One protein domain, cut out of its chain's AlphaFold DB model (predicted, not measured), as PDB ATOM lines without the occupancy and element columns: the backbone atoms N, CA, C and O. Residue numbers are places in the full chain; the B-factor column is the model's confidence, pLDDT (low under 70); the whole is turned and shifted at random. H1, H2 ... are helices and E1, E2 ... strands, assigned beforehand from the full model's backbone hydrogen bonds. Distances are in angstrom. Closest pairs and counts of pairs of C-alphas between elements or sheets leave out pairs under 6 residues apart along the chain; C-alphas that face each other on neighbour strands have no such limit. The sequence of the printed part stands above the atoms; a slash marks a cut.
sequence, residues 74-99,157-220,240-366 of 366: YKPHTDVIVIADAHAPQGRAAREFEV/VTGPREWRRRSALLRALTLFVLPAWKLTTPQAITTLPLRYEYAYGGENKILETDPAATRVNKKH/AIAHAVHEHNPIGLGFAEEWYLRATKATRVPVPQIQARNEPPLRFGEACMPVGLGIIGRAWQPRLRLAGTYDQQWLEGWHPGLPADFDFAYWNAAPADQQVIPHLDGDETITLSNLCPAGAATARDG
ATOM      1  N   TYR A  74     227.711 276.030 273.519       94.69
ATOM      2  CA  TYR A  74     228.916 275.224 273.393       94.69
ATOM      3  C   TYR A  74     229.859 275.511 274.556       94.69
ATOM      4  O   TYR A  74     230.073 276.673 274.898       94.69
ATOM      5  N   LYS A  75     230.424 274.452 275.142       95.31
ATOM      6  CA  LYS A  75     231.490 274.525 276.143       95.31
ATOM      7  C   LYS A  75     232.733 273.834 275.575       95.31
ATOM      8  O   LYS A  75     232.651 272.638 275.294       95.31
ATOM      9  N   PRO A  76     233.866 274.535 275.391       95.56
ATOM     10  CA  PRO A  76     235.095 273.909 274.900       95.56
ATOM     11  C   PRO A  76     235.715 272.889 275.866       95.56
ATOM     12  O   PRO A  76     236.515 272.058 275.431       95.56
ATOM     13  N   HIS A  77     235.378 272.945 277.159       96.88
ATOM     14  CA  HIS A  77     235.946 272.085 278.206       96.88
ATOM     15  C   HIS A  77     234.860 271.502 279.121       96.88
ATOM     16  O   HIS A  77     233.751 272.042 279.200       96.88
ATOM     17  N   THR A  78     235.182 270.444 279.866       97.25
ATOM     18  CA  THR A  78     234.285 269.883 280.885       97.25
ATOM     19  C   THR A  78     234.431 270.637 282.205       97.25
ATOM     20  O   THR A  78     235.495 270.628 282.820       97.25
ATOM     21  N   ASP A  79     233.352 271.270 282.667       97.75
ATOM     22  CA  ASP A  79     233.302 271.918 283.981       97.75
ATOM     23  C   ASP A  79     233.202 270.879 285.109       97.75
ATOM     24  O   ASP A  79     232.284 270.060 285.119       97.75
ATOM     25  N   VAL A  80     234.080 270.970 286.112       97.69
ATOM     26  CA  VAL A  80     233.952 270.222 287.371       97.69
ATOM     27  C   VAL A  80     233.512 271.172 288.482       97.69
ATOM     28  O   VAL A  80     234.312 271.934 289.031       97.69
ATOM     29  N   ILE A  81     232.228 271.103 288.834       97.31
ATOM     30  CA  ILE A  81     231.603 271.923 289.879       97.31
ATOM     31  C   ILE A  81     231.329 271.068 291.116       97.31
ATOM     32  O   ILE A  81     230.730 269.999 291.014       97.31
ATOM     33  N   VAL A  82     231.710 271.560 292.296       96.62
ATOM     34  CA  VAL A  82     231.390 270.916 293.577       96.62
ATOM     35  C   VAL A  82     230.485 271.822 294.399       96.62
ATOM     36  O   VAL A  82     230.868 272.926 294.785       96.62
ATOM     37  N   ILE A  83     229.291 271.320 294.708       94.88
ATOM     38  CA  ILE A  83     228.331 271.954 295.614       94.88
ATOM     39  C   ILE A  83     228.352 271.181 296.932       94.88
ATOM     40  O   ILE A  83     227.792 270.090 297.025       94.88
ATOM     41  N   ALA A  84     229.029 271.729 297.942       94.62
ATOM     42  CA  ALA A  84     229.247 271.051 299.216       94.62
ATOM     43  C   ALA A  84     229.470 272.027 300.381       94.62
ATOM     44  O   ALA A  84     229.877 273.178 300.191       94.62
ATOM     45  N   ASP A  85     229.276 271.517 301.595       95.69
ATOM     46  CA  ASP A  85     229.794 272.127 302.815       95.69
ATOM     47  C   ASP A  85     231.159 271.503 303.148       95.69
ATOM     48  O   ASP A  85     231.361 270.291 303.053       95.69
ATOM     49  N   ALA A  86     232.114 272.340 303.543       96.81
ATOM     50  CA  ALA A  86     233.384 271.916 304.109       96.81
ATOM     51  C   ALA A  86     233.180 271.480 305.560       96.81
ATOM     52  O   ALA A  86     232.555 272.213 306.325       96.81
ATOM     53  N   HIS A  87     233.746 270.343 305.956       95.81
ATOM     54  CA  HIS A  87     233.672 269.819 307.319       95.81
ATOM     55  C   HIS A  87     235.058 269.675 307.938       95.81
ATOM     56  O   HIS A  87     235.972 269.113 307.342       95.81
ATOM     57  N   ALA A  88     235.212 270.144 309.172       95.69
ATOM     58  CA  ALA A  88     236.438 269.947 309.921       95.69
ATOM     59  C   ALA A  88     236.661 268.440 310.193       95.69
ATOM     60  O   ALA A  88     235.695 267.731 310.511       95.69
ATOM     61  N   PRO A  89     237.912 267.945 310.112       92.19
ATOM     62  CA  PRO A  89     238.219 266.528 310.277       92.19
ATOM     63  C   PRO A  89     237.646 265.942 311.571       92.19
ATOM     64  O   PRO A  89     237.703 266.569 312.635       92.19
ATOM     65  N   GLN A  90     237.115 264.718 311.491       86.75
ATOM     66  CA  GLN A  90     236.532 263.993 312.632       86.75
ATOM     67  C   GLN A  90     235.376 264.746 313.327       86.75
ATOM     68  O   GLN A  90     235.081 264.490 314.497       86.75
ATOM     69  N   GLY A  91     234.757 265.727 312.655       84.12
ATOM     70  CA  GLY A  91     233.689 266.562 313.213       84.12
ATOM     71  C   GLY A  91     234.131 267.488 314.353       84.12
ATOM     72  O   GLY A  91     233.288 268.023 315.075       84.12
ATOM     73  N   ARG A  92     235.440 267.684 314.560       92.69
ATOM     74  CA  ARG A  92     235.971 268.514 315.652       92.69
ATOM     75  C   ARG A  92     236.218 269.934 315.176       92.69
ATOM     76  O   ARG A  92     236.898 270.139 314.179       92.69
ATOM     77  N   ALA A  93     235.724 270.916 315.929       97.00
ATOM     78  CA  ALA A  93     235.913 272.323 315.592       97.00
ATOM     79  C   ALA A  93     237.407 272.661 315.446       97.00
ATOM     80  O   ALA A  93     238.186 272.498 316.389       97.00
ATOM     81  N   ALA A  94     237.790 273.172 314.280       97.81
ATOM     82  CA  ALA A  94     239.159 273.533 313.942       97.81
ATOM     83  C   ALA A  94     239.223 274.997 313.494       97.81
ATOM     84  O   ALA A  94     238.265 275.548 312.957       97.81
ATOM     85  N   ARG A  95     240.353 275.662 313.752       97.50
ATOM     86  CA  ARG A  95     240.581 277.050 313.303       97.50
ATOM     87  C   ARG A  95     240.876 277.130 311.812       97.50
ATOM     88  O   ARG A  95     240.579 278.144 311.184       97.50
ATOM     89  N   GLU A  96     241.476 276.067 311.296       96.62
ATOM     90  CA  GLU A  96     241.808 275.870 309.899       96.62
ATOM     91  C   GLU A  96     241.809 274.375 309.574       96.62
ATOM     92  O   GLU A  96     242.127 273.558 310.443       96.62
ATOM     93  N   PHE A  97     241.418 274.020 308.355       97.56
ATOM     94  CA  PHE A  97     241.483 272.660 307.824       97.56
ATOM     95  C   PHE A  97     241.433 272.684 306.293       97.56
ATOM     96  O   PHE A  97     241.012 273.671 305.688       97.56
ATOM     97  N   GLU A  98     241.886 271.605 305.663       97.56
ATOM     98  CA  GLU A  98     241.903 271.475 304.206       97.56
ATOM     99  C   GLU A  98     240.661 270.731 303.706       97.56
ATOM    100  O   GLU A  98     240.196 269.782 304.338       97.56
ATOM    101  N   VAL A  99     240.170 271.134 302.538       97.94
ATOM    102  CA  VAL A  99     239.223 270.365 301.722       97.94
ATOM    103  C   VAL A  99     239.813 270.170 300.337       97.94
ATOM    104  O   VAL A  99     240.559 271.030 299.858       97.94
ATOM    105  N   VAL A 157     240.347 276.117 304.438       98.06
ATOM    106  CA  VAL A 157     239.178 276.682 305.111       98.06
ATOM    107  C   VAL A 157     239.585 277.171 306.492       98.06
ATOM    108  O   VAL A 157     240.319 276.493 307.204       98.06
ATOM    109  N   THR A 158     239.104 278.346 306.887       97.69
ATOM    110  CA  THR A 158     239.309 278.919 308.224       97.69
ATOM    111  C   THR A 158     237.991 279.412 308.804       97.69
ATOM    112  O   THR A 158     237.074 279.740 308.057       97.69
ATOM    113  N   GLY A 159     237.883 279.498 310.131       98.12
ATOM    114  CA  GLY A 159     236.752 280.199 310.743       98.12
ATOM    115  C   GLY A 159     236.870 281.726 310.648       98.12
ATOM    116  O   GLY A 159     237.926 282.251 310.273       98.12
ATOM    117  N   PRO A 160     235.825 282.473 311.048       98.06
ATOM    118  CA  PRO A 160     235.778 283.917 310.861       98.06
ATOM    119  C   PRO A 160     236.967 284.638 311.503       98.06
ATOM    120  O   PRO A 160     237.314 284.401 312.668       98.06
ATOM    121  N   ARG A 161     237.565 285.568 310.756       96.69
ATOM    122  CA  ARG A 161     238.624 286.467 311.232       96.69
ATOM    123  C   ARG A 161     238.560 287.814 310.526       96.69
ATOM    124  O   ARG A 161     237.869 287.978 309.525       96.69
ATOM    125  N   GLU A 162     239.270 288.789 311.069       97.50
ATOM    126  CA  GLU A 162     239.211 290.165 310.593       97.50
ATOM    127  C   GLU A 162     240.549 290.883 310.744       97.50
ATOM    128  O   GLU A 162     241.377 290.575 311.608       97.50
ATOM    129  N   TRP A 163     240.733 291.907 309.926       97.38
ATOM    130  CA  TRP A 163     241.746 292.920 310.132       97.38
ATOM    131  C   TRP A 163     241.251 293.943 311.145       97.38
ATOM    132  O   TRP A 163     240.191 294.531 310.962       97.38
ATOM    133  N   ARG A 164     242.035 294.204 312.194       96.62
ATOM    134  CA  ARG A 164     241.775 295.259 313.185       96.62
ATOM    135  C   ARG A 164     242.784 296.385 313.061       96.62
ATOM    136  O   ARG A 164     243.996 296.150 313.112       96.62
ATOM    137  N   ARG A 165     242.292 297.618 312.955       93.75
ATOM    138  CA  ARG A 165     243.135 298.814 312.916       93.75
ATOM    139  C   ARG A 165     243.755 299.064 314.290       93.75
ATOM    140  O   ARG A 165     243.055 299.133 315.298       93.75
ATOM    141  N   ARG A 166     245.079 299.215 314.340       88.94
ATOM    142  CA  ARG A 166     245.816 299.591 315.556       88.94
ATOM    143  C   ARG A 166     245.630 301.079 315.846       88.94
ATOM    144  O   ARG A 166     245.548 301.888 314.920       88.94
ATOM    145  N   SER A 167     245.617 301.452 317.127       82.62
ATOM    146  CA  SER A 167     245.570 302.863 317.519       82.62
ATOM    147  C   SER A 167     246.848 303.589 317.084       82.62
ATOM    148  O   SER A 167     247.945 303.027 317.099       82.62
ATOM    149  N   ALA A 168     246.708 304.858 316.690       76.88
ATOM    150  CA  ALA A 168     247.843 305.683 316.280       76.88
ATOM    151  C   ALA A 168     248.848 305.884 317.429       76.88
ATOM    152  O   ALA A 168     250.052 305.839 317.194       76.88
ATOM    153  N   LEU A 169     248.355 306.004 318.669       76.19
ATOM    154  CA  LEU A 169     249.183 306.119 319.873       76.19
ATOM    155  C   LEU A 169     250.101 304.900 320.055       76.19
ATOM    156  O   LEU A 169     251.296 305.057 320.275       76.19
ATOM    157  N   LEU A 170     249.565 303.684 319.892       70.31
ATOM    158  CA  LEU A 170     250.352 302.456 320.020       70.31
ATOM    159  C   LEU A 170     251.437 302.361 318.937       70.31
ATOM    160  O   LEU A 170     252.512 301.844 319.204       70.31
ATOM    161  N   ARG A 171     251.175 302.872 317.726       74.00
ATOM    162  CA  ARG A 171     252.160 302.903 316.629       74.00
ATOM    163  C   ARG A 171     253.264 303.943 316.842       74.00
ATOM    164  O   ARG A 171     254.351 303.754 316.313       74.00
ATOM    165  N   ALA A 172     252.989 305.018 317.583       67.12
ATOM    166  CA  ALA A 172     253.961 306.068 317.895       67.12
ATOM    167  C   ALA A 172     254.885 305.705 319.074       67.12
ATOM    168  O   ALA A 172     255.994 306.218 319.159       67.12
ATOM    169  N   LEU A 173     254.439 304.818 319.971       71.75
ATOM    170  CA  LEU A 173     255.186 304.397 321.164       71.75
ATOM    171  C   LEU A 173     256.165 303.234 320.917       71.75
ATOM    172  O   LEU A 173     256.889 302.845 321.831       71.75
ATOM    173  N   THR A 174     256.191 302.649 319.717       62.66
ATOM    174  CA  THR A 174     257.067 301.514 319.399       62.66
ATOM    175  C   THR A 174     258.294 301.926 318.592       62.66
ATOM    176  O   THR A 174     258.165 302.589 317.570       62.66
ATOM    177  N   LEU A 175     259.474 301.435 318.994       60.66
ATOM    178  CA  LEU A 175     260.760 301.611 318.289       60.66
ATOM    179  C   LEU A 175     260.807 300.955 316.887       60.66
ATOM    180  O   LEU A 175     261.736 301.206 316.129       60.66
ATOM    181  N   PHE A 176     259.810 300.134 316.532       69.19
ATOM    182  CA  PHE A 176     259.652 299.501 315.218       69.19
ATOM    183  C   PHE A 176     258.371 299.985 314.522       69.19
ATOM    184  O   PHE A 176     257.347 300.198 315.176       69.19
ATOM    185  N   VAL A 177     258.391 300.094 313.186       72.62
ATOM    186  CA  VAL A 177     257.213 300.457 312.378       72.62
ATOM    187  C   VAL A 177     256.212 299.299 312.379       72.62
ATOM    188  O   VAL A 177     256.307 298.362 311.590       72.62
ATOM    189  N   LEU A 178     255.231 299.353 313.280       76.50
ATOM    190  CA  LEU A 178     254.142 298.378 313.305       76.50
ATOM    191  C   LEU A 178     253.134 298.647 312.172       76.50
ATOM    192  O   LEU A 178     252.723 299.804 311.977       76.50
ATOM    193  N   PRO A 179     252.656 297.595 311.473       84.81
ATOM    194  CA  PRO A 179     251.626 297.744 310.455       84.81
ATOM    195  C   PRO A 179     250.339 298.302 311.070       84.81
ATOM    196  O   PRO A 179     249.981 297.997 312.213       84.81
ATOM    197  N   ALA A 180     249.631 299.130 310.299       88.31
ATOM    198  CA  ALA A 180     248.403 299.785 310.749       88.31
ATOM    199  C   ALA A 180     247.275 298.792 311.061       88.31
ATOM    200  O   ALA A 180     246.413 299.091 311.886       88.31
ATOM    201  N   TRP A 181     247.308 297.614 310.440       94.12
ATOM    202  CA  TRP A 181     246.312 296.563 310.577       94.12
ATOM    203  C   TRP A 181     246.932 295.313 311.200       94.12
ATOM    204  O   TRP A 181     248.103 294.997 310.988       94.12
ATOM    205  N   LYS A 182     246.152 294.616 312.023       94.56
ATOM    206  CA  LYS A 182     246.517 293.343 312.646       94.56
ATOM    207  C   LYS A 182     245.446 292.311 312.316       94.56
ATOM    208  O   LYS A 182     244.278 292.562 312.591       94.56
ATOM    209  N   LEU A 183     245.856 291.166 311.785       95.88
ATOM    210  CA  LEU A 183     244.969 290.030 311.559       95.88
ATOM    211  C   LEU A 183     244.628 289.352 312.894       95.88
ATOM    212  O   LEU A 183     245.512 289.158 313.736       95.88
ATOM    213  N   THR A 184     243.359 289.014 313.111       97.19
ATOM    214  CA  THR A 184     242.941 288.205 314.263       97.19
ATOM    215  C   THR A 184     243.167 286.717 314.012       97.19
ATOM    216  O   THR A 184     243.169 286.252 312.875       97.19
ATOM    217  N   THR A 185     243.308 285.948 315.089       97.06
ATOM    218  CA  THR A 185     243.282 284.482 315.016       97.06
ATOM    219  C   THR A 185     241.907 284.010 314.518       97.06
ATOM    220  O   THR A 185     240.907 284.573 314.974       97.06
ATOM    221  N   PRO A 186     241.835 283.010 313.616       97.62
ATOM    222  CA  PRO A 186     240.568 282.409 313.213       97.62
ATOM    223  C   PRO A 186     239.809 281.818 314.400       97.62
ATOM    224  O   PRO A 186     240.407 281.222 315.305       97.62
ATOM    225  N   GLN A 187     238.488 281.972 314.388       98.31
ATOM    226  CA  GLN A 187     237.611 281.221 315.282       98.31
ATOM    227  C   GLN A 187     237.593 279.742 314.874       98.31
ATOM    228  O   GLN A 187     237.866 279.411 313.724       98.31
ATOM    229  N   ALA A 188     237.311 278.845 315.820       98.31
ATOM    230  CA  ALA A 188     237.149 277.430 315.498       98.31
ATOM    231  C   ALA A 188     235.747 277.190 314.925       98.31
ATOM    232  O   ALA A 188     234.768 277.661 315.502       98.31
ATOM    233  N   ILE A 189     235.665 276.456 313.820       97.94
ATOM    234  CA  ILE A 189     234.415 276.077 313.157       97.94
ATOM    235  C   ILE A 189     234.418 274.578 312.858       97.94
ATOM    236  O   ILE A 189     235.474 273.967 312.695       97.94
ATOM    237  N   THR A 190     233.232 273.980 312.814       96.31
ATOM    238  CA  THR A 190     233.041 272.593 312.371       96.31
ATOM    239  C   THR A 190     232.685 272.514 310.898       96.31
ATOM    240  O   THR A 190     233.033 271.527 310.262       96.31
ATOM    241  N   THR A 191     231.999 273.525 310.359       96.25
ATOM    242  CA  THR A 191     231.522 273.530 308.976       96.25
ATOM    243  C   THR A 191     231.596 274.913 308.333       96.25
ATOM    244  O   THR A 191     231.542 275.931 309.028       96.25
ATOM    245  N   LEU A 192     231.716 274.950 307.003       97.31
ATOM    246  CA  LEU A 192     231.584 276.162 306.190       97.31
ATOM    247  C   LEU A 192     231.011 275.819 304.802       97.31
ATOM    248  O   LEU A 192     231.632 275.027 304.097       97.31
ATOM    249  N   PRO A 193     229.912 276.444 304.348       96.88
ATOM    250  CA  PRO A 193     229.459 276.281 302.968       96.88
ATOM    251  C   PRO A 193     230.510 276.779 301.972       96.88
ATOM    252  O   PRO A 193     230.995 277.904 302.103       96.88
ATOM    253  N   LEU A 194     230.863 275.982 300.959       96.88
ATOM    254  CA  LEU A 194     231.864 276.382 299.962       96.88
ATOM    255  C   LEU A 194     231.269 277.310 298.905       96.88
ATOM    256  O   LEU A 194     230.992 276.916 297.775       96.88
ATOM    257  N   ARG A 195     231.080 278.569 299.298       97.50
ATOM    258  CA  ARG A 195     230.479 279.612 298.467       97.50
ATOM    259  C   ARG A 195     231.392 280.832 298.351       97.50
ATOM    260  O   ARG A 195     232.194 281.105 299.248       97.50
ATOM    261  N   TYR A 196     231.264 281.579 297.257       98.00
ATOM    262  CA  TYR A 196     232.116 282.733 296.956       98.00
ATOM    263  C   TYR A 196     231.910 283.919 297.905       98.00
ATOM    264  O   TYR A 196     232.830 284.721 298.060       98.00
ATOM    265  N   GLU A 197     230.798 283.969 298.643       97.75
ATOM    266  CA  GLU A 197     230.581 284.887 299.768       97.75
ATOM    267  C   GLU A 197     231.680 284.753 300.831       97.75
ATOM    268  O   GLU A 197     231.941 285.689 301.574       97.75
ATOM    269  N   TYR A 198     232.346 283.598 300.921       98.06
ATOM    270  CA  TYR A 198     233.414 283.348 301.889       98.06
ATOM    271  C   TYR A 198     234.824 283.391 301.282       98.06
ATOM    272  O   TYR A 198     235.806 283.216 302.009       98.06
ATOM    273  N   ALA A 199     234.939 283.641 299.977       97.50
ATOM    274  CA  ALA A 199     236.201 283.830 299.270       97.50
ATOM    275  C   ALA A 199     236.587 285.319 299.206       97.50
ATOM    276  O   ALA A 199     235.803 286.199 299.567       97.50
ATOM    277  N   TYR A 200     237.816 285.618 298.768       97.00
ATOM    278  CA  TYR A 200     238.272 287.007 298.654       97.00
ATOM    279  C   TYR A 200     237.435 287.783 297.636       97.00
ATOM    280  O   TYR A 200     237.129 287.267 296.565       97.00
ATOM    281  N   GLY A 201     237.079 289.022 297.958       96.25
ATOM    282  CA  GLY A 201     236.326 289.896 297.070       96.25
ATOM    283  C   GLY A 201     235.413 290.837 297.842       96.25
ATOM    284  O   GLY A 201     235.689 291.168 298.997       96.25
ATOM    285  N   GLY A 202     234.332 291.260 297.201       95.62
ATOM    286  CA  GLY A 202     233.295 292.097 297.790       95.62
ATOM    287  C   GLY A 202     233.093 293.418 297.058       95.62
ATOM    288  O   GLY A 202     233.769 293.735 296.074       95.62
ATOM    289  N   GLU A 203     232.171 294.212 297.592       95.12
ATOM    290  CA  GLU A 203     231.844 295.548 297.109       95.12
ATOM    291  C   GLU A 203     232.071 296.623 298.178       95.12
ATOM    292  O   GLU A 203     231.957 296.414 299.388       95.12
ATOM    293  N   ASN A 204     232.427 297.820 297.727       95.25
ATOM    294  CA  ASN A 204     232.558 299.023 298.535       95.25
ATOM    295  C   ASN A 204     231.592 300.060 297.978       95.25
ATOM    296  O   ASN A 204     231.904 300.769 297.021       95.25
ATOM    297  N   LYS A 205     230.404 300.131 298.574       94.38
ATOM    298  CA  LYS A 205     229.297 300.982 298.138       94.38
ATOM    299  C   LYS A 205     228.954 301.972 299.246       94.38
ATOM    300  O   LYS A 205     228.852 301.589 300.407       94.38
ATOM    301  N   ILE A 206     228.824 303.247 298.893       94.06
ATOM    302  CA  ILE A 206     228.299 304.290 299.780       94.06
ATOM    303  C   ILE A 206     227.119 304.929 299.069       94.06
ATOM    304  O   ILE A 206     227.262 305.436 297.952       94.06
ATOM    305  N   LEU A 207     225.963 304.895 299.717       92.25
ATOM    306  CA  LEU A 207     224.728 305.487 299.223       92.25
ATOM    307  C   LEU A 207     224.719 306.988 299.504       92.25
ATOM    308  O   LEU A 207     225.388 307.462 300.420       92.25
ATOM    309  N   GLU A 208     223.968 307.764 298.731       89.12
ATOM    310  CA  GLU A 208     223.816 309.202 298.985       89.12
ATOM    311  C   GLU A 208     223.249 309.483 300.386       89.12
ATOM    312  O   GLU A 208     223.656 310.433 301.056       89.12
ATOM    313  N   THR A 209     222.375 308.596 300.863       88.44
ATOM    314  CA  THR A 209     221.757 308.645 302.191       88.44
ATOM    315  C   THR A 209     222.704 308.251 303.325       88.44
ATOM    316  O   THR A 209     222.374 308.468 304.492       88.44
ATOM    317  N   ASP A 210     223.875 307.676 303.029       91.56
ATOM    318  CA  ASP A 210     224.800 307.240 304.072       91.56
ATOM    319  C   ASP A 210     225.464 308.430 304.778       91.56
ATOM    320  O   ASP A 210     226.004 309.333 304.130       91.56
ATOM    321  N   PRO A 211     225.636 308.378 306.114       93.88
ATOM    322  CA  PRO A 211     226.428 309.370 306.844       93.88
ATOM    323  C   PRO A 211     227.874 309.505 306.339       93.88
ATOM    324  O   PRO A 211     228.558 310.484 306.650       93.88
ATOM    325  N   ALA A 212     228.382 308.499 305.619       95.00
ATOM    326  CA  ALA A 212     229.704 308.491 305.003       95.00
ATOM    327  C   ALA A 212     229.787 309.256 303.673       95.00
ATOM    328  O   ALA A 212     230.892 309.671 303.314       95.00
ATOM    329  N   ALA A 213     228.664 309.534 303.003       93.31
ATOM    330  CA  ALA A 213     228.614 310.218 301.707       93.31
ATOM    331  C   ALA A 213     229.339 311.575 301.721       93.31
ATOM    332  O   ALA A 213     230.121 311.903 300.822       93.31
ATOM    333  N   THR A 214     229.175 312.341 302.805       93.88
ATOM    334  CA  THR A 214     229.828 313.650 303.000       93.88
ATOM    335  C   THR A 214     231.357 313.573 303.048       93.88
ATOM    336  O   THR A 214     232.029 314.567 302.782       93.88
ATOM    337  N   ARG A 215     231.924 312.399 303.355       96.31
ATOM    338  CA  ARG A 215     233.373 312.163 303.466       96.31
ATOM    339  C   ARG A 215     233.991 311.573 302.198       96.31
ATOM    340  O   ARG A 215     235.214 311.462 302.123       96.31
ATOM    341  N   VAL A 216     233.180 311.221 301.202       94.56
ATOM    342  CA  VAL A 216     233.660 310.719 299.910       94.56
ATOM    343  C   VAL A 216     234.232 311.872 299.089       94.56
ATOM    344  O   VAL A 216     233.518 312.814 298.730       94.56
ATOM    345  N   ASN A 217     235.525 311.787 298.767       93.75
ATOM    346  CA  ASN A 217     236.200 312.753 297.901       93.75
ATOM    347  C   ASN A 217     235.578 312.749 296.493       93.75
ATOM    348  O   ASN A 217     235.310 311.678 295.953       93.75
ATOM    349  N   LYS A 218     235.425 313.932 295.882       91.06
ATOM    350  CA  LYS A 218     234.842 314.113 294.541       91.06
ATOM    351  C   LYS A 218     235.410 313.163 293.479       91.06
ATOM    352  O   LYS A 218     234.639 312.668 292.675       91.06
ATOM    353  N   LYS A 219     236.713 312.857 293.506       93.25
ATOM    354  CA  LYS A 219     237.353 311.972 292.512       93.25
ATOM    355  C   LYS A 219     236.887 310.509 292.559       93.25
ATOM    356  O   LYS A 219     237.120 309.780 291.609       93.25
ATOM    357  N   HIS A 220     236.307 310.078 293.681       93.12
ATOM    358  CA  HIS A 220     235.759 308.729 293.860       93.12
ATOM    359  C   HIS A 220     234.237 308.705 293.719       93.12
ATOM    360  O   HIS A 220     233.634 307.642 293.835       93.12
ATOM    361  N   ALA A 240     223.845 305.178 294.693       88.44
ATOM    362  CA  ALA A 240     225.221 305.128 295.172       88.44
ATOM    363  C   ALA A 240     225.963 306.408 294.764       88.44
ATOM    364  O   ALA A 240     225.998 306.761 293.584       88.44
ATOM    365  N   ILE A 241     226.603 307.080 295.724       91.38
ATOM    366  CA  ILE A 241     227.475 308.227 295.440       91.38
ATOM    367  C   ILE A 241     228.892 307.777 295.084       91.38
ATOM    368  O   ILE A 241     229.589 308.478 294.360       91.38
ATOM    369  N   ALA A 242     229.331 306.618 295.578       93.25
ATOM    370  CA  ALA A 242     230.594 305.980 295.224       93.25
ATOM    371  C   ALA A 242     230.451 304.461 295.299       93.25
ATOM    372  O   ALA A 242     229.795 303.939 296.204       93.25
ATOM    373  N   HIS A 243     231.067 303.766 294.348       94.31
ATOM    374  CA  HIS A 243     230.991 302.318 294.248       94.31
ATOM    375  C   HIS A 243     232.268 301.758 293.625       94.31
ATOM    376  O   HIS A 243     232.718 302.259 292.596       94.31
ATOM    377  N   ALA A 244     232.810 300.713 294.234       94.44
ATOM    378  CA  ALA A 244     233.841 299.864 293.660       94.44
ATOM    379  C   ALA A 244     233.513 298.402 293.964       94.44
ATOM    380  O   ALA A 244     232.966 298.103 295.025       94.44
ATOM    381  N   VAL A 245     233.864 297.499 293.057       94.69
ATOM    382  CA  VAL A 245     233.652 296.056 293.209       94.69
ATOM    383  C   VAL A 245     234.936 295.314 292.886       94.69
ATOM    384  O   VAL A 245     235.701 295.740 292.019       94.69
ATOM    385  N   HIS A 246     235.166 294.184 293.547       96.38
ATOM    386  CA  HIS A 246     236.184 293.251 293.098       96.38
ATOM    387  C   HIS A 246     235.642 292.438 291.916       96.38
ATOM    388  O   HIS A 246     234.811 291.552 292.098       96.38
ATOM    389  N   GLU A 247     236.120 292.716 290.703       96.12
ATOM    390  CA  GLU A 247     235.532 292.199 289.454       96.12
ATOM    391  C   GLU A 247     235.484 290.666 289.347       96.12
ATOM    392  O   GLU A 247     234.641 290.129 288.636       96.12
ATOM    393  N   HIS A 248     236.365 289.950 290.052       97.12
ATOM    394  CA  HIS A 248     236.389 288.480 290.050       97.12
ATOM    395  C   HIS A 248     235.420 287.848 291.059       97.12
ATOM    396  O   HIS A 248     235.151 286.655 290.985       97.12
ATOM    397  N   ASN A 249     234.959 288.618 292.049       97.50
ATOM    398  CA  ASN A 249     234.027 288.159 293.078       97.50
ATOM    399  C   ASN A 249     233.425 289.374 293.814       97.50
ATOM    400  O   ASN A 249     233.933 289.764 294.868       97.50
ATOM    401  N   PRO A 250     232.366 290.004 293.283       96.56
ATOM    402  CA  PRO A 250     231.754 291.192 293.877       96.56
ATOM    403  C   PRO A 250     231.001 290.912 295.187       96.56
ATOM    404  O   PRO A 250     230.710 291.850 295.921       96.56
ATOM    405  N   ILE A 251     230.718 289.647 295.511       96.88
ATOM    406  CA  ILE A 251     229.947 289.248 296.703       96.88
ATOM    407  C   ILE A 251     230.823 288.716 297.852       96.88
ATOM    408  O   ILE A 251     230.303 288.316 298.891       96.88
ATOM    409  N   GLY A 252     232.142 288.657 297.651       96.81
ATOM    410  CA  GLY A 252     233.089 288.085 298.607       96.81
ATOM    411  C   GLY A 252     233.404 288.966 299.817       96.81
ATOM    412  O   GLY A 252     232.741 289.961 300.109       96.81
ATOM    413  N   LEU A 253     234.484 288.605 300.514       95.50
ATOM    414  CA  LEU A 253     234.961 289.291 301.715       95.50
ATOM    415  C   LEU A 253     236.388 289.819 301.557       95.50
ATOM    416  O   LEU A 253     237.258 289.193 300.955       95.50
ATOM    417  N   GLY A 254     236.661 290.945 302.215       94.56
ATOM    418  CA  GLY A 254     238.013 291.476 302.395       94.56
ATOM    419  C   GLY A 254     238.455 292.534 301.387       94.56
ATOM    420  O   GLY A 254     239.464 293.192 301.644       94.56
ATOM    421  N   PHE A 255     237.702 292.770 300.309       95.69
ATOM    422  CA  PHE A 255     237.938 293.906 299.420       95.69
ATOM    423  C   PHE A 255     237.565 295.216 300.122       95.69
ATOM    424  O   PHE A 255     236.409 295.448 300.488       95.69
ATOM    425  N   ALA A 256     238.560 296.070 300.359       94.81
ATOM    426  CA  ALA A 256     238.370 297.338 301.048       94.81
ATOM    427  C   ALA A 256     239.347 298.401 300.535       94.81
ATOM    428  O   ALA A 256     240.510 298.454 300.941       94.81
ATOM    429  N   GLU A 257     238.860 299.281 299.667       95.12
ATOM    430  CA  GLU A 257     239.628 300.396 299.136       95.12
ATOM    431  C   GLU A 257     239.874 301.486 300.185       95.12
ATOM    432  O   GLU A 257     239.049 301.788 301.052       95.12
ATOM    433  N   GLU A 258     241.016 302.162 300.066       94.62
ATOM    434  CA  GLU A 258     241.433 303.195 301.018       94.62
ATOM    435  C   GLU A 258     240.426 304.356 301.112       94.62
ATOM    436  O   GLU A 258     240.203 304.904 302.196       94.62
ATOM    437  N   TRP A 259     239.784 304.740 299.999       95.62
ATOM    438  CA  TRP A 259     238.760 305.791 300.012       95.62
ATOM    439  C   TRP A 259     237.538 305.373 300.834       95.62
ATOM    440  O   TRP A 259     237.017 306.181 301.609       95.62
ATOM    441  N   TYR A 260     237.133 304.106 300.717       96.56
ATOM    442  CA  TYR A 260     235.994 303.539 301.421       96.56
ATOM    443  C   TYR A 260     236.287 303.451 302.919       96.56
ATOM    444  O   TYR A 260     235.507 303.942 303.736       96.56
ATOM    445  N   LEU A 261     237.467 302.944 303.293       96.38
ATOM    446  CA  LEU A 261     237.925 302.873 304.685       96.38
ATOM    447  C   LEU A 261     237.970 304.250 305.361       96.38
ATOM    448  O   LEU A 261     237.582 304.398 306.523       96.38
ATOM    449  N   ARG A 262     238.433 305.284 304.644       95.25
ATOM    450  CA  ARG A 262     238.465 306.666 305.154       95.25
ATOM    451  C   ARG A 262     237.068 307.251 305.315       95.25
ATOM    452  O   ARG A 262     236.786 307.850 306.356       95.25
ATOM    453  N   ALA A 263     236.202 307.083 304.316       96.56
ATOM    454  CA  ALA A 263     234.845 307.622 304.341       96.56
ATOM    455  C   ALA A 263     233.988 306.959 305.433       96.56
ATOM    456  O   ALA A 263     233.298 307.648 306.189       96.56
ATOM    457  N   THR A 264     234.087 305.642 305.597       96.50
ATOM    458  CA  THR A 264     233.353 304.889 306.629       96.50
ATOM    459  C   THR A 264     234.003 304.958 308.011       96.50
ATOM    460  O   THR A 264     233.353 304.657 309.008       96.50
ATOM    461  N   LYS A 265     235.270 305.389 308.097       95.81
ATOM    462  CA  LYS A 265     236.109 305.286 309.306       95.81
ATOM    463  C   LYS A 265     236.218 303.841 309.813       95.81
ATOM    464  O   LYS A 265     236.332 303.619 311.019       95.81
ATOM    465  N   ALA A 266     236.206 302.866 308.903       95.06
ATOM    466  CA  ALA A 266     236.291 301.458 309.252       95.06
ATOM    467  C   ALA A 266     237.554 301.153 310.078       95.06
ATOM    468  O   ALA A 266     238.675 301.574 309.765       95.06
ATOM    469  N   THR A 267     237.357 300.405 311.160       95.88
ATOM    470  CA  THR A 267     238.423 299.894 312.038       95.88
ATOM    471  C   THR A 267     238.524 298.373 311.999       95.88
ATOM    472  O   THR A 267     239.446 297.808 312.592       95.88
ATOM    473  N   ARG A 268     237.587 297.722 311.302       96.88
ATOM    474  CA  ARG A 268     237.469 296.276 311.136       96.88
ATOM    475  C   ARG A 268     237.158 295.978 309.672       96.88
ATOM    476  O   ARG A 268     236.328 296.671 309.094       96.88
ATOM    477  N   VAL A 269     237.818 294.978 309.099       96.94
ATOM    478  CA  VAL A 269     237.524 294.462 307.752       96.94
ATOM    479  C   VAL A 269     237.488 292.936 307.837       96.94
ATOM    480  O   VAL A 269     238.463 292.366 308.341       96.94
ATOM    481  N   PRO A 270     236.402 292.263 307.412       96.56
ATOM    482  CA  PRO A 270     236.343 290.805 307.414       96.56
ATOM    483  C   PRO A 270     237.404 290.222 306.477       96.56
ATOM    484  O   PRO A 270     237.852 290.873 305.539       96.56
ATOM    485  N   VAL A 271     237.833 288.998 306.751       96.38
ATOM    486  CA  VAL A 271     238.848 288.289 305.964       96.38
ATOM    487  C   VAL A 271     238.187 287.064 305.334       96.38
ATOM    488  O   VAL A 271     237.371 286.434 306.013       96.38
ATOM    489  N   PRO A 272     238.523 286.708 304.081       96.62
ATOM    490  CA  PRO A 272     238.011 285.491 303.462       96.62
ATOM    491  C   PRO A 272     238.339 284.255 304.299       96.62
ATOM    492  O   PRO A 272     239.409 284.149 304.906       96.62
ATOM    493  N   GLN A 273     237.394 283.323 304.316       97.94
ATOM    494  CA  GLN A 273     237.511 282.045 305.009       97.94
ATOM    495  C   GLN A 273     238.018 280.937 304.085       97.94
ATOM    496  O   GLN A 273     238.559 279.959 304.591       97.94
ATOM    497  N   ILE A 274     237.887 281.114 302.766       97.88
ATOM    498  CA  ILE A 274     238.369 280.193 301.732       97.88
ATOM    499  C   ILE A 274     239.606 280.801 301.063       97.88
ATOM    500  O   ILE A 274     239.560 281.923 300.554       97.88
ATOM    501  N   GLN A 275     240.715 280.065 301.083       95.50
ATOM    502  CA  GLN A 275     242.001 280.446 300.490       95.50
ATOM    503  C   GLN A 275     242.603 279.252 299.741       95.50
ATOM    504  O   GLN A 275     242.254 278.101 300.008       95.50
ATOM    505  N   ALA A 276     243.526 279.504 298.814       94.12
ATOM    506  CA  ALA A 276     244.297 278.424 298.213       94.12
ATOM    507  C   ALA A 276     245.333 277.913 299.223       94.12
ATOM    508  O   ALA A 276     245.887 278.683 300.009       94.12
ATOM    509  N   ARG A 277     245.588 276.599 299.205       92.38
ATOM    510  CA  ARG A 277     246.468 275.922 300.170       92.38
ATOM    511  C   ARG A 277     247.869 276.540 300.264       92.38
ATOM    512  O   ARG A 277     248.417 276.652 301.354       92.38
ATOM    513  N   ASN A 278     248.436 276.919 299.120       87.12
ATOM    514  CA  ASN A 278     249.848 277.290 298.984       87.12
ATOM    515  C   ASN A 278     250.072 278.806 298.821       87.12
ATOM    516  O   ASN A 278     251.118 279.219 298.322       87.12
ATOM    517  N   GLU A 279     249.104 279.636 299.212       84.06
ATOM    518  CA  GLU A 279     249.235 281.098 299.150       84.06
ATOM    519  C   GLU A 279     250.090 281.643 300.309       84.06
ATOM    520  O   GLU A 279     250.073 281.096 301.419       84.06
ATOM    521  N   PRO A 280     250.836 282.745 300.101       85.88
ATOM    522  CA  PRO A 280     251.526 283.428 301.180       85.88
ATOM    523  C   PRO A 280     250.537 283.952 302.238       85.88
ATOM    524  O   PRO A 280     249.354 284.170 301.963       85.88
ATOM    525  N   PRO A 281     251.012 284.228 303.467       84.88
ATOM    526  CA  PRO A 281     250.177 284.831 304.495       84.88
ATOM    527  C   PRO A 281     249.567 286.155 304.023       84.88
ATOM    528  O   PRO A 281     250.288 287.036 303.554       84.88
ATOM    529  N   LEU A 282     248.257 286.313 304.228       88.62
ATOM    530  CA  LEU A 282     247.528 287.517 303.832       88.62
ATOM    531  C   LEU A 282     248.168 288.792 304.390       88.62
ATOM    532  O   LEU A 282     248.489 288.881 305.582       88.62
ATOM    533  N   ARG A 283     248.244 289.825 303.550       90.25
ATOM    534  CA  ARG A 283     248.618 291.186 303.940       90.25
ATOM    535  C   ARG A 283     247.465 292.132 303.651       90.25
ATOM    536  O   ARG A 283     246.783 292.024 302.639       90.25
ATOM    537  N   PHE A 284     247.225 293.066 304.566       91.88
ATOM    538  CA  PHE A 284     246.141 294.022 304.387       91.88
ATOM    539  C   PHE A 284     246.397 294.919 303.173       91.88
ATOM    540  O   PHE A 284     247.437 295.574 303.114       91.88
ATOM    541  N   GLY A 285     245.420 294.994 302.270       86.56
ATOM    542  CA  GLY A 285     245.472 295.837 301.077       86.56
ATOM    543  C   GLY A 285     246.214 295.223 299.888       86.56
ATOM    544  O   GLY A 285     246.251 295.857 298.839       86.56
ATOM    545  N   GLU A 286     246.779 294.018 300.016       88.00
ATOM    546  CA  GLU A 286     247.224 293.264 298.841       88.00
ATOM    547  C   GLU A 286     246.018 292.667 298.110       88.00
ATOM    548  O   GLU A 286     245.042 292.232 298.731       88.00
ATOM    549  N   ALA A 287     246.090 292.689 296.779       79.12
ATOM    550  CA  ALA A 287     245.112 292.038 295.927       79.12
ATOM    551  C   ALA A 287     245.293 290.520 296.021       79.12
ATOM    552  O   ALA A 287     246.413 290.016 295.931       79.12
ATOM    553  N   CYS A 288     244.188 289.801 296.179       87.50
ATOM    554  CA  CYS A 288     244.149 288.344 296.151       87.50
ATOM    555  C   CYS A 288     243.113 287.898 295.117       87.50
ATOM    556  O   CYS A 288     242.206 288.652 294.769       87.50
ATOM    557  N   MET A 289     243.220 286.662 294.639       92.12
ATOM    558  CA  MET A 289     242.203 286.089 293.763       92.12
ATOM    559  C   MET A 289     241.187 285.288 294.587       92.12
ATOM    560  O   MET A 289     241.585 284.584 295.521       92.12
ATOM    561  N   PRO A 290     239.880 285.377 294.283       95.69
ATOM    562  CA  PRO A 290     238.909 284.444 294.836       95.69
ATOM    563  C   PRO A 290     239.250 283.022 294.401       95.69
ATOM    564  O   PRO A 290     239.562 282.772 293.239       95.69
ATOM    565  N   VAL A 291     239.111 282.080 295.326       96.75
ATOM    566  CA  VAL A 291     239.164 280.650 295.031       96.75
ATOM    567  C   VAL A 291     237.926 279.976 295.606       96.75
ATOM    568  O   VAL A 291     237.395 280.394 296.633       96.75
ATOM    569  N   GLY A 292     237.457 278.939 294.933       97.00
ATOM    570  CA  GLY A 292     236.272 278.172 295.301       97.00
ATOM    571  C   GLY A 292     236.213 276.892 294.477       97.00
ATOM    572  O   GLY A 292     237.122 276.656 293.681       97.00
ATOM    573  N   LEU A 293     235.174 276.083 294.693       97.81
ATOM    574  CA  LEU A 293     234.878 274.892 293.881       97.81
ATOM    575  C   LEU A 293     233.566 275.006 293.085       97.81
ATOM    576  O   LEU A 293     233.224 274.085 292.345       97.81
ATOM    577  N   GLY A 294     232.827 276.103 293.277       96.81
ATOM    578  CA  GLY A 294     231.522 276.350 292.672       96.81
ATOM    579  C   GLY A 294     231.599 277.098 291.341       96.81
ATOM    580  O   GLY A 294     232.664 277.252 290.750       96.81
ATOM    581  N   ILE A 295     230.449 277.600 290.895       98.00
ATOM    582  CA  ILE A 295     230.299 278.347 289.643       98.00
ATOM    583  C   ILE A 295     230.803 279.790 289.792       98.00
ATOM    584  O   ILE A 295     230.410 280.496 290.723       98.00
ATOM    585  N   ILE A 296     231.620 280.253 288.841       97.75
ATOM    586  CA  ILE A 296     231.944 281.677 288.676       97.75
ATOM    587  C   ILE A 296     230.798 282.342 287.917       97.75
ATOM    588  O   ILE A 296     230.490 281.920 286.810       97.75
ATOM    589  N   GLY A 297     230.199 283.406 288.457       95.56
ATOM    590  CA  GLY A 297     229.091 284.098 287.791       95.56
ATOM    591  C   GLY A 297     229.459 284.675 286.414       95.56
ATOM    592  O   GLY A 297     230.555 285.192 286.213       95.56
ATOM    593  N   ARG A 298     228.511 284.643 285.469       94.88
ATOM    594  CA  ARG A 298     228.658 285.178 284.095       94.88
ATOM    595  C   ARG A 298     229.130 286.633 284.031       94.88
ATOM    596  O   ARG A 298     229.907 286.999 283.154       94.88
ATOM    597  N   ALA A 299     228.671 287.454 284.975       93.88
ATOM    598  CA  ALA A 299     229.005 288.874 285.060       93.88
ATOM    599  C   ALA A 299     230.349 289.153 285.762       93.88
ATOM    600  O   ALA A 299     230.672 290.310 286.023       93.88
ATOM    601  N   TRP A 300     231.107 288.120 286.138       96.31
ATOM    602  CA  TRP A 300     232.368 288.261 286.866       96.31
ATOM    603  C   TRP A 300     233.551 287.981 285.947       96.31
ATOM    604  O   TRP A 300     233.459 287.194 285.004       96.31
ATOM    605  N   GLN A 301     234.699 288.582 286.241       96.56
ATOM    606  CA  GLN A 301     235.957 288.113 285.667       96.56
ATOM    607  C   GLN A 301     236.265 286.684 286.170       96.56
ATOM    608  O   GLN A 301     235.978 286.372 287.326       96.56
ATOM    609  N   PRO A 302     236.870 285.813 285.339       95.81
ATOM    610  CA  PRO A 302     237.360 286.092 283.986       95.81
ATOM    611  C   PRO A 302     236.292 285.984 282.883       95.81
ATOM    612  O   PRO A 302     236.550 286.402 281.757       95.81
ATOM    613  N   ARG A 303     235.098 285.451 283.180       97.06
ATOM    614  CA  ARG A 303     234.063 285.161 282.173       97.06
ATOM    615  C   ARG A 303     233.571 286.413 281.462       97.06
ATOM    616  O   ARG A 303     233.452 286.398 280.247       97.06
ATOM    617  N   LEU A 304     233.371 287.514 282.182       96.06
ATOM    618  CA  LEU A 304     232.869 288.761 281.604       96.06
ATOM    619  C   LEU A 304     233.704 289.239 280.404       96.06
ATOM    620  O   LEU A 304     233.148 289.761 279.446       96.06
ATOM    621  N   ARG A 305     235.028 289.029 280.422       96.31
ATOM    622  CA  ARG A 305     235.905 289.402 279.301       96.31
ATOM    623  C   ARG A 305     235.687 288.543 278.050       96.31
ATOM    624  O   ARG A 305     235.962 289.013 276.956       96.31
ATOM    625  N   LEU A 306     235.203 287.314 278.210       97.62
ATOM    626  CA  LEU A 306     234.935 286.365 277.123       97.62
ATOM    627  C   LEU A 306     233.589 286.632 276.432       97.62
ATOM    628  O   LEU A 306     233.338 286.111 275.353       97.62
ATOM    629  N   ALA A 307     232.732 287.468 277.027       96.56
ATOM    630  CA  ALA A 307     231.452 287.844 276.433       96.56
ATOM    631  C   ALA A 307     231.601 288.729 275.177       96.56
ATOM    632  O   ALA A 307     230.608 288.971 274.494       96.56
ATOM    633  N   GLY A 308     232.813 289.204 274.873       95.31
ATOM    634  CA  GLY A 308     233.098 290.100 273.756       95.31
ATOM    635  C   GLY A 308     232.783 291.570 274.046       95.31
ATOM    636  O   GLY A 308     232.394 291.955 275.155       95.31
ATOM    637  N   THR A 309     232.979 292.411 273.035       95.12
ATOM    638  CA  THR A 309     232.884 293.870 273.142       95.12
ATOM    639  C   THR A 309     231.512 294.378 272.681       95.12
ATOM    640  O   THR A 309     231.207 294.406 271.493       95.12
ATOM    641  N   TYR A 310     230.692 294.838 273.632       92.44
ATOM    642  CA  TYR A 310     229.366 295.432 273.388       92.44
ATOM    643  C   TYR A 310     229.439 296.967 273.348       92.44
ATOM    644  O   TYR A 310     228.958 297.651 274.253       92.44
ATOM    645  N   ASP A 311     230.097 297.523 272.332       92.75
ATOM    646  CA  ASP A 311     230.233 298.972 272.159       92.75
ATOM    647  C   ASP A 311     229.141 299.580 271.251       92.75
ATOM    648  O   ASP A 311     228.195 298.917 270.820       92.75
ATOM    649  N   GLN A 312     229.251 300.884 270.974       94.38
ATOM    650  CA  GLN A 312     228.295 301.595 270.121       94.38
ATOM    651  C   GLN A 312     228.301 301.071 268.676       94.38
ATOM    652  O   GLN A 312     227.255 301.058 268.030       94.38
ATOM    653  N   GLN A 313     229.452 300.616 268.171       93.75
ATOM    654  CA  GLN A 313     229.558 300.068 266.821       93.75
ATOM    655  C   GLN A 313     228.803 298.736 266.721       93.75
ATOM    656  O   GLN A 313     228.059 298.527 265.761       93.75
ATOM    657  N   TRP A 314     228.942 297.865 267.725       94.88
ATOM    658  CA  TRP A 314     228.127 296.656 267.846       94.88
ATOM    659  C   TRP A 314     226.631 296.996 267.908       94.88
ATOM    660  O   TRP A 314     225.837 296.404 267.173       94.88
ATOM    661  N   LEU A 315     226.247 297.982 268.727       94.06
ATOM    662  CA  LEU A 315     224.845 298.368 268.914       94.06
ATOM    663  C   LEU A 315     224.189 298.870 267.618       94.06
ATOM    664  O   LEU A 315     223.033 298.552 267.352       94.06
ATOM    665  N   GLU A 316     224.913 299.652 266.817       93.81
ATOM    666  CA  GLU A 316     224.399 300.230 265.571       93.81
ATOM    667  C   GLU A 316     224.405 299.246 264.394       93.81
ATOM    668  O   GLU A 316     223.548 299.346 263.515       93.81
ATOM    669  N   GLY A 317     225.373 298.324 264.348       92.69
ATOM    670  CA  GLY A 317     225.633 297.500 263.163       92.69
ATOM    671  C   GLY A 317     225.324 296.007 263.286       92.69
ATOM    672  O   GLY A 317     225.114 295.366 262.259       92.69
ATOM    673  N   TRP A 318     225.320 295.442 264.498       91.75
ATOM    674  CA  TRP A 318     225.291 293.985 264.706       91.75
ATOM    675  C   TRP A 318     224.263 293.501 265.736       91.75
ATOM    676  O   TRP A 318     223.840 292.347 265.686       91.75
ATOM    677  N   HIS A 319     223.817 294.363 266.655       90.44
ATOM    678  CA  HIS A 319     222.768 294.013 267.615       90.44
ATOM    679  C   HIS A 319     221.537 293.396 266.909       90.44
ATOM    680  O   HIS A 319     221.017 293.997 265.962       90.44
ATOM    681  N   PRO A 320     220.991 292.258 267.391       91.62
ATOM    682  CA  PRO A 320     221.249 291.601 268.682       91.62
ATOM    683  C   PRO A 320     222.241 290.414 268.639       91.62
ATOM    684  O   PRO A 320     222.218 289.585 269.548       91.62
ATOM    685  N   GLY A 321     223.073 290.285 267.598       92.38
ATOM    686  CA  GLY A 321     224.032 289.177 267.457       92.38
ATOM    687  C   GLY A 321     225.173 289.193 268.490       92.38
ATOM    688  O   GLY A 321     225.422 290.207 269.146       92.38
ATOM    689  N   LEU A 322     225.902 288.076 268.625       94.62
ATOM    690  CA  LEU A 322     227.081 287.984 269.505       94.62
ATOM    691  C   LEU A 322     228.240 288.832 268.959       94.62
ATOM    692  O   LEU A 322     228.498 288.745 267.762       94.62
ATOM    693  N   PRO A 323     228.973 289.607 269.778       96.06
ATOM    694  CA  PRO A 323     230.144 290.349 269.314       96.06
ATOM    695  C   PRO A 323     231.146 289.473 268.548       96.06
ATOM    696  O   PRO A 323     231.324 288.300 268.866       96.06
ATOM    697  N   ALA A 324     231.837 290.052 267.564       94.25
ATOM    698  CA  ALA A 324     232.789 289.324 266.717       94.25
ATOM    699  C   ALA A 324     233.963 288.694 267.497       94.25
ATOM    700  O   ALA A 324     234.600 287.765 267.007       94.25
ATOM    701  N   ASP A 325     234.255 289.211 268.691       96.12
ATOM    702  CA  ASP A 325     235.274 288.740 269.630       96.12
ATOM    703  C   ASP A 325     234.699 287.890 270.782       96.12
ATOM    704  O   ASP A 325     235.391 287.665 271.775       96.12
ATOM    705  N   PHE A 326     233.451 287.414 270.674       97.19
ATOM    706  CA  PHE A 326     232.863 286.483 271.639       97.19
ATOM    707  C   PHE A 326     233.648 285.164 271.676       97.19
ATOM    708  O   PHE A 326     233.871 284.528 270.644       97.19
ATOM    709  N   ASP A 327     234.014 284.716 272.875       97.12
ATOM    710  CA  ASP A 327     234.709 283.452 273.103       97.12
ATOM    711  C   ASP A 327     233.779 282.466 273.823       97.12
ATOM    712  O   ASP A 327     233.281 282.730 274.920       97.12
ATOM    713  N   PHE A 328     233.556 281.292 273.226       96.50
ATOM    714  CA  PHE A 328     232.684 280.260 273.789       96.50
ATOM    715  C   PHE A 328     233.163 279.686 275.127       96.50
ATOM    716  O   PHE A 328     232.340 279.136 275.861       96.50
ATOM    717  N   ALA A 329     234.427 279.880 275.518       96.81
ATOM    718  CA  ALA A 329     234.872 279.610 276.885       96.81
ATOM    719  C   ALA A 329     234.092 280.434 277.936       96.81
ATOM    720  O   ALA A 329     234.065 280.063 279.107       96.81
ATOM    721  N   TYR A 330     233.365 281.490 277.534       97.38
ATOM    722  CA  TYR A 330     232.356 282.174 278.356       97.38
ATOM    723  C   TYR A 330     231.334 281.213 278.989       97.38
ATOM    724  O   TYR A 330     230.847 281.457 280.097       97.38
ATOM    725  N   TRP A 331     230.990 280.121 278.302       96.81
ATOM    726  CA  TRP A 331     230.005 279.146 278.774       96.81
ATOM    727  C   TRP A 331     230.571 278.124 279.761       96.81
ATOM    728  O   TRP A 331     229.784 277.451 280.428       96.81
ATOM    729  N   ASN A 332     231.896 278.029 279.906       97.75
ATOM    730  CA  ASN A 332     232.504 277.281 280.999       97.75
ATOM    731  C   ASN A 332     232.324 278.045 282.317       97.75
ATOM    732  O   ASN A 332     232.734 279.197 282.467       97.75
ATOM    733  N   ALA A 333     231.661 277.396 283.267       97.38
ATOM    734  CA  ALA A 333     231.257 277.979 284.540       97.38
ATOM    735  C   ALA A 333     232.261 277.685 285.666       97.38
ATOM    736  O   ALA A 333     232.313 278.425 286.655       97.38
ATOM    737  N   ALA A 334     233.051 276.615 285.533       97.62
ATOM    738  CA  ALA A 334     234.057 276.255 286.522       97.62
ATOM    739  C   ALA A 334     235.249 277.226 286.465       97.62
ATOM    740  O   ALA A 334     235.571 277.751 285.396       97.62
ATOM    741  N   PRO A 335     235.957 277.454 287.581       96.44
ATOM    742  CA  PRO A 335     237.287 278.056 287.552       96.44
ATOM    743  C   PRO A 335     238.217 277.330 286.573       96.44
ATOM    744  O   PRO A 335     238.106 276.121 286.405       96.44
ATOM    745  N   ALA A 336     239.156 278.046 285.949       95.12
ATOM    746  CA  ALA A 336     240.030 277.475 284.916       95.12
ATOM    747  C   ALA A 336     240.852 276.263 285.405       95.12
ATOM    748  O   ALA A 336     241.096 275.336 284.644       95.12
ATOM    749  N   ASP A 337     241.226 276.230 286.687       95.00
ATOM    750  CA  ASP A 337     241.913 275.099 287.331       95.00
ATOM    751  C   ASP A 337     240.985 273.907 287.651       95.00
ATOM    752  O   ASP A 337     241.420 272.917 288.240       95.00
ATOM    753  N   GLN A 338     239.705 274.003 287.280       96.56
ATOM    754  CA  GLN A 338     238.669 272.981 287.427       96.56
ATOM    755  C   GLN A 338     237.951 272.652 286.108       96.56
ATOM    756  O   GLN A 338     236.879 272.045 286.115       96.56
ATOM    757  N   GLN A 339     238.527 273.059 284.979       97.31
ATOM    758  CA  GLN A 339     238.050 272.698 283.650       97.31
ATOM    759  C   GLN A 339     238.927 271.568 283.101       97.31
ATOM    760  O   GLN A 339     240.143 271.718 282.985       97.31
ATOM    761  N   VAL A 340     238.320 270.424 282.789       97.00
ATOM    762  CA  VAL A 340     239.018 269.253 282.243       97.00
ATOM    763  C   VAL A 340     239.033 269.333 280.721       97.00
ATOM    764  O   VAL A 340     238.009 269.613 280.096       97.00
ATOM    765  N   ILE A 341     240.203 269.078 280.132       93.56
ATOM    766  CA  ILE A 341     240.449 269.169 278.692       93.56
ATOM    767  C   ILE A 341     240.900 267.795 278.167       93.56
ATOM    768  O   ILE A 341     241.876 267.261 278.694       93.56
ATOM    769  N   PRO A 342     240.276 267.253 277.101       85.94
ATOM    770  CA  PRO A 342     239.095 267.787 276.415       85.94
ATOM    771  C   PRO A 342     237.787 267.493 277.163       85.94
ATOM    772  O   PRO A 342     236.892 268.333 277.167       85.94
ATOM    773  N   HIS A 343     237.674 266.314 277.772       92.69
ATOM    774  CA  HIS A 343     236.520 265.854 278.536       92.69
ATOM    775  C   HIS A 343     236.930 264.713 279.475       92.69
ATOM    776  O   HIS A 343     238.074 264.268 279.438       92.69
ATOM    777  N   LEU A 344     235.994 264.297 280.325       93.94
ATOM    778  CA  LEU A 344     236.085 263.077 281.122       93.94
ATOM    779  C   LEU A 344     235.550 261.897 280.294       93.94
ATOM    780  O   LEU A 344     234.557 262.062 279.579       93.94
ATOM    781  N   ASP A 345     236.195 260.744 280.403       92.69
ATOM    782  CA  ASP A 345     235.879 259.493 279.711       92.69
ATOM    783  C   ASP A 345     234.751 258.707 280.412       92.69
ATOM    784  O   ASP A 345     234.085 257.873 279.790       92.69
ATOM    785  N   GLY A 346     234.472 259.009 281.686       91.31
ATOM    786  CA  GLY A 346     233.397 258.404 282.478       91.31
ATOM    787  C   GLY A 346     233.824 257.193 283.310       91.31
ATOM    788  O   GLY A 346     232.973 256.571 283.949       91.31
ATOM    789  N   ASP A 347     235.115 256.859 283.321       92.25
ATOM    790  CA  ASP A 347     235.728 255.808 284.143       92.25
ATOM    791  C   ASP A 347     236.687 256.364 285.215       92.25
ATOM    792  O   ASP A 347     237.437 255.619 285.857       92.25
ATOM    793  N   GLU A 348     236.639 257.677 285.448       94.19
ATOM    794  CA  GLU A 348     237.456 258.344 286.447       94.19
ATOM    795  C   GLU A 348     237.060 258.000 287.882       94.19
ATOM    796  O   GLU A 348     235.898 257.806 288.237       94.19
ATOM    797  N   THR A 349     238.057 258.054 288.761       93.56
ATOM    798  CA  THR A 349     237.846 258.063 290.205       93.56
ATOM    799  C   THR A 349     237.847 259.496 290.721       93.56
ATOM    800  O   THR A 349     238.847 260.209 290.606       93.56
ATOM    801  N   ILE A 350     236.742 259.905 291.350       93.81
ATOM    802  CA  ILE A 350     236.613 261.196 292.035       93.81
ATOM    803  C   ILE A 350     236.789 260.977 293.538       93.81
ATOM    804  O   ILE A 350     236.072 260.199 294.159       93.81
ATOM    805  N   THR A 351     237.731 261.694 294.146       94.12
ATOM    806  CA  THR A 351     237.938 261.719 295.597       94.12
ATOM    807  C   THR A 351     237.605 263.101 296.141       94.12
ATOM    808  O   THR A 351     238.171 264.103 295.703       94.12
ATOM    809  N   LEU A 352     236.714 263.142 297.131       94.12
ATOM    810  CA  LEU A 352     236.338 264.345 297.865       94.12
ATOM    811  C   LEU A 352     236.816 264.211 299.315       94.12
ATOM    812  O   LEU A 352     236.410 263.297 300.024       94.12
ATOM    813  N   SER A 353     237.681 265.113 299.774       94.88
ATOM    814  CA  SER A 353     238.190 265.116 301.151       94.88
ATOM    815  C   SER A 353     237.539 266.228 301.960       94.88
ATOM    816  O   SER A 353     237.637 267.392 301.568       94.88
ATOM    817  N   ASN A 354     236.949 265.886 303.113       95.31
ATOM    818  CA  ASN A 354     236.319 266.836 304.046       95.31
ATOM    819  C   ASN A 354     235.167 267.658 303.427       95.31
ATOM    820  O   ASN A 354     234.906 268.790 303.835       95.31
ATOM    821  N   LEU A 355     234.480 267.090 302.435       93.31
ATOM    822  CA  LEU A 355     233.364 267.705 301.718       93.31
ATOM    823  C   LEU A 355     232.108 266.867 301.923       93.31
ATOM    824  O   LEU A 355     232.158 265.643 301.815       93.31
ATOM    825  N   CYS A 356     230.984 267.515 302.211       84.88
ATOM    826  CA  CYS A 356     229.712 266.834 302.440       84.88
ATOM    827  C   CYS A 356     228.573 267.489 301.669       84.88
ATOM    828  O   CYS A 356     228.647 268.686 301.374       84.88
ATOM    829  N   PRO A 357     227.483 266.744 301.410       81.88
ATOM    830  CA  PRO A 357     226.237 267.350 300.969       81.88
ATOM    831  C   PRO A 357     225.825 268.494 301.903       81.88
ATOM    832  O   PRO A 357     226.014 268.412 303.119       81.88
ATOM    833  N   ALA A 358     225.252 269.551 301.330       71.62
ATOM    834  CA  ALA A 358     224.827 270.718 302.093       71.62
ATOM    835  C   ALA A 358     223.866 270.324 303.231       71.62
ATOM    836  O   ALA A 358     222.880 269.620 303.004       71.62
ATOM    837  N   GLY A 359     224.147 270.785 304.452       61.81
ATOM    838  CA  GLY A 359     223.338 270.479 305.638       61.81
ATOM    839  C   GLY A 359     223.582 269.104 306.276       61.81
ATOM    840  O   GLY A 359     222.865 268.740 307.211       61.81
ATOM    841  N   ALA A 360     224.580 268.338 305.822       64.88
ATOM    842  CA  ALA A 360     224.998 267.111 306.496       64.88
ATOM    843  C   ALA A 360     225.591 267.396 307.891       64.88
ATOM    844  O   ALA A 360     226.171 268.449 308.146       64.88
ATOM    845  N   ALA A 361     225.468 266.440 308.819       57.66
ATOM    846  CA  ALA A 361     225.980 266.605 310.183       57.66
ATOM    847  C   ALA A 361     227.514 266.458 310.275       57.66
ATOM    848  O   ALA A 361     228.152 267.146 311.072       57.66
ATOM    849  N   THR A 362     228.114 265.574 309.469       57.31
ATOM    850  CA  THR A 362     229.549 265.234 309.504       57.31
ATOM    851  C   THR A 362     230.037 264.712 308.152       57.31
ATOM    852  O   THR A 362     229.282 264.016 307.471       57.31
ATOM    853  N   ALA A 363     231.321 264.917 307.838       56.84
ATOM    854  CA  ALA A 363     232.019 264.087 306.857       56.84
ATOM    855  C   ALA A 363     232.077 262.655 307.368       56.84
ATOM    856  O   ALA A 363     232.560 262.409 308.473       56.84
ATOM    857  N   ARG A 364     231.514 261.723 306.597       53.91
ATOM    858  CA  ARG A 364     231.834 260.309 306.765       53.91
ATOM    859  C   ARG A 364     233.218 260.126 306.156       53.91
ATOM    860  O   ARG A 364     233.425 260.521 305.012       53.91
ATOM    861  N   ASP A 365     234.154 259.603 306.939       38.72
ATOM    862  CA  ASP A 365     235.437 259.154 306.409       38.72
ATOM    863  C   ASP A 365     235.126 257.973 305.472       38.72
ATOM    864  O   ASP A 365     234.644 256.938 305.937       38.72
ATOM    865  N   GLY A 366     235.282 258.189 304.164       35.69
ATOM    866  CA  GLY A 366     235.210 257.152 303.132       35.69
ATOM    867  C   GLY A 366     236.573 256.528 302.902       35.69
ATOM    868  O   GLY A 366     237.542 257.314 302.772       35.69
TER     869      GLY A 366
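AT A GLANCE: This is residues 74 to 99, 157 to 220 and 240 to 366 of the 366 residues of the protein "DUF2169 domain-containing protein" of Herbaspirillum sp. GW103 (UniProt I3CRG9). Little regular structure: a loose arch, mostly loops, with sheets E4-E3-E8 and E6-E7 and H2 in one leg, H3 to H5 in the other. Five named helices and ten named strands, mixed in class, hold 67 of 217 printed residues. The C-alphas' radius of gyration is 21.2 A, the spans 64 by 59 by 32 A.

IN THESE COORDINATES: E1, residues 85 to 87, begins at C-alpha (229.794, 272.127, 302.815). Later elements include E3, residues 161 to 165; E4, 181 to 183; E6, 203 to 207; E7, 240 to 245; H2, 258 to 264; E8, 268 to 271; H3, 303 to 306; H5, 328 to 331; and E10, 349 to 353, ending at (238.190, 265.116, 301.151).

HOW THE PARTS SIT: E3 has antiparallel neighbours E4, N 164 and O 182 being 2.8 A apart, and E8, N 163 and O 269 being 2.8 A apart. H3 and H5 touch, C-alphas 306 and 330 closest at 5.1 A.

THE WHOLE: Across the cuts, C-alphas 99 and 157 are 7.2 A apart, 220 and 240 11.2 A. Residues 359 to 366 are among those under pLDDT 70.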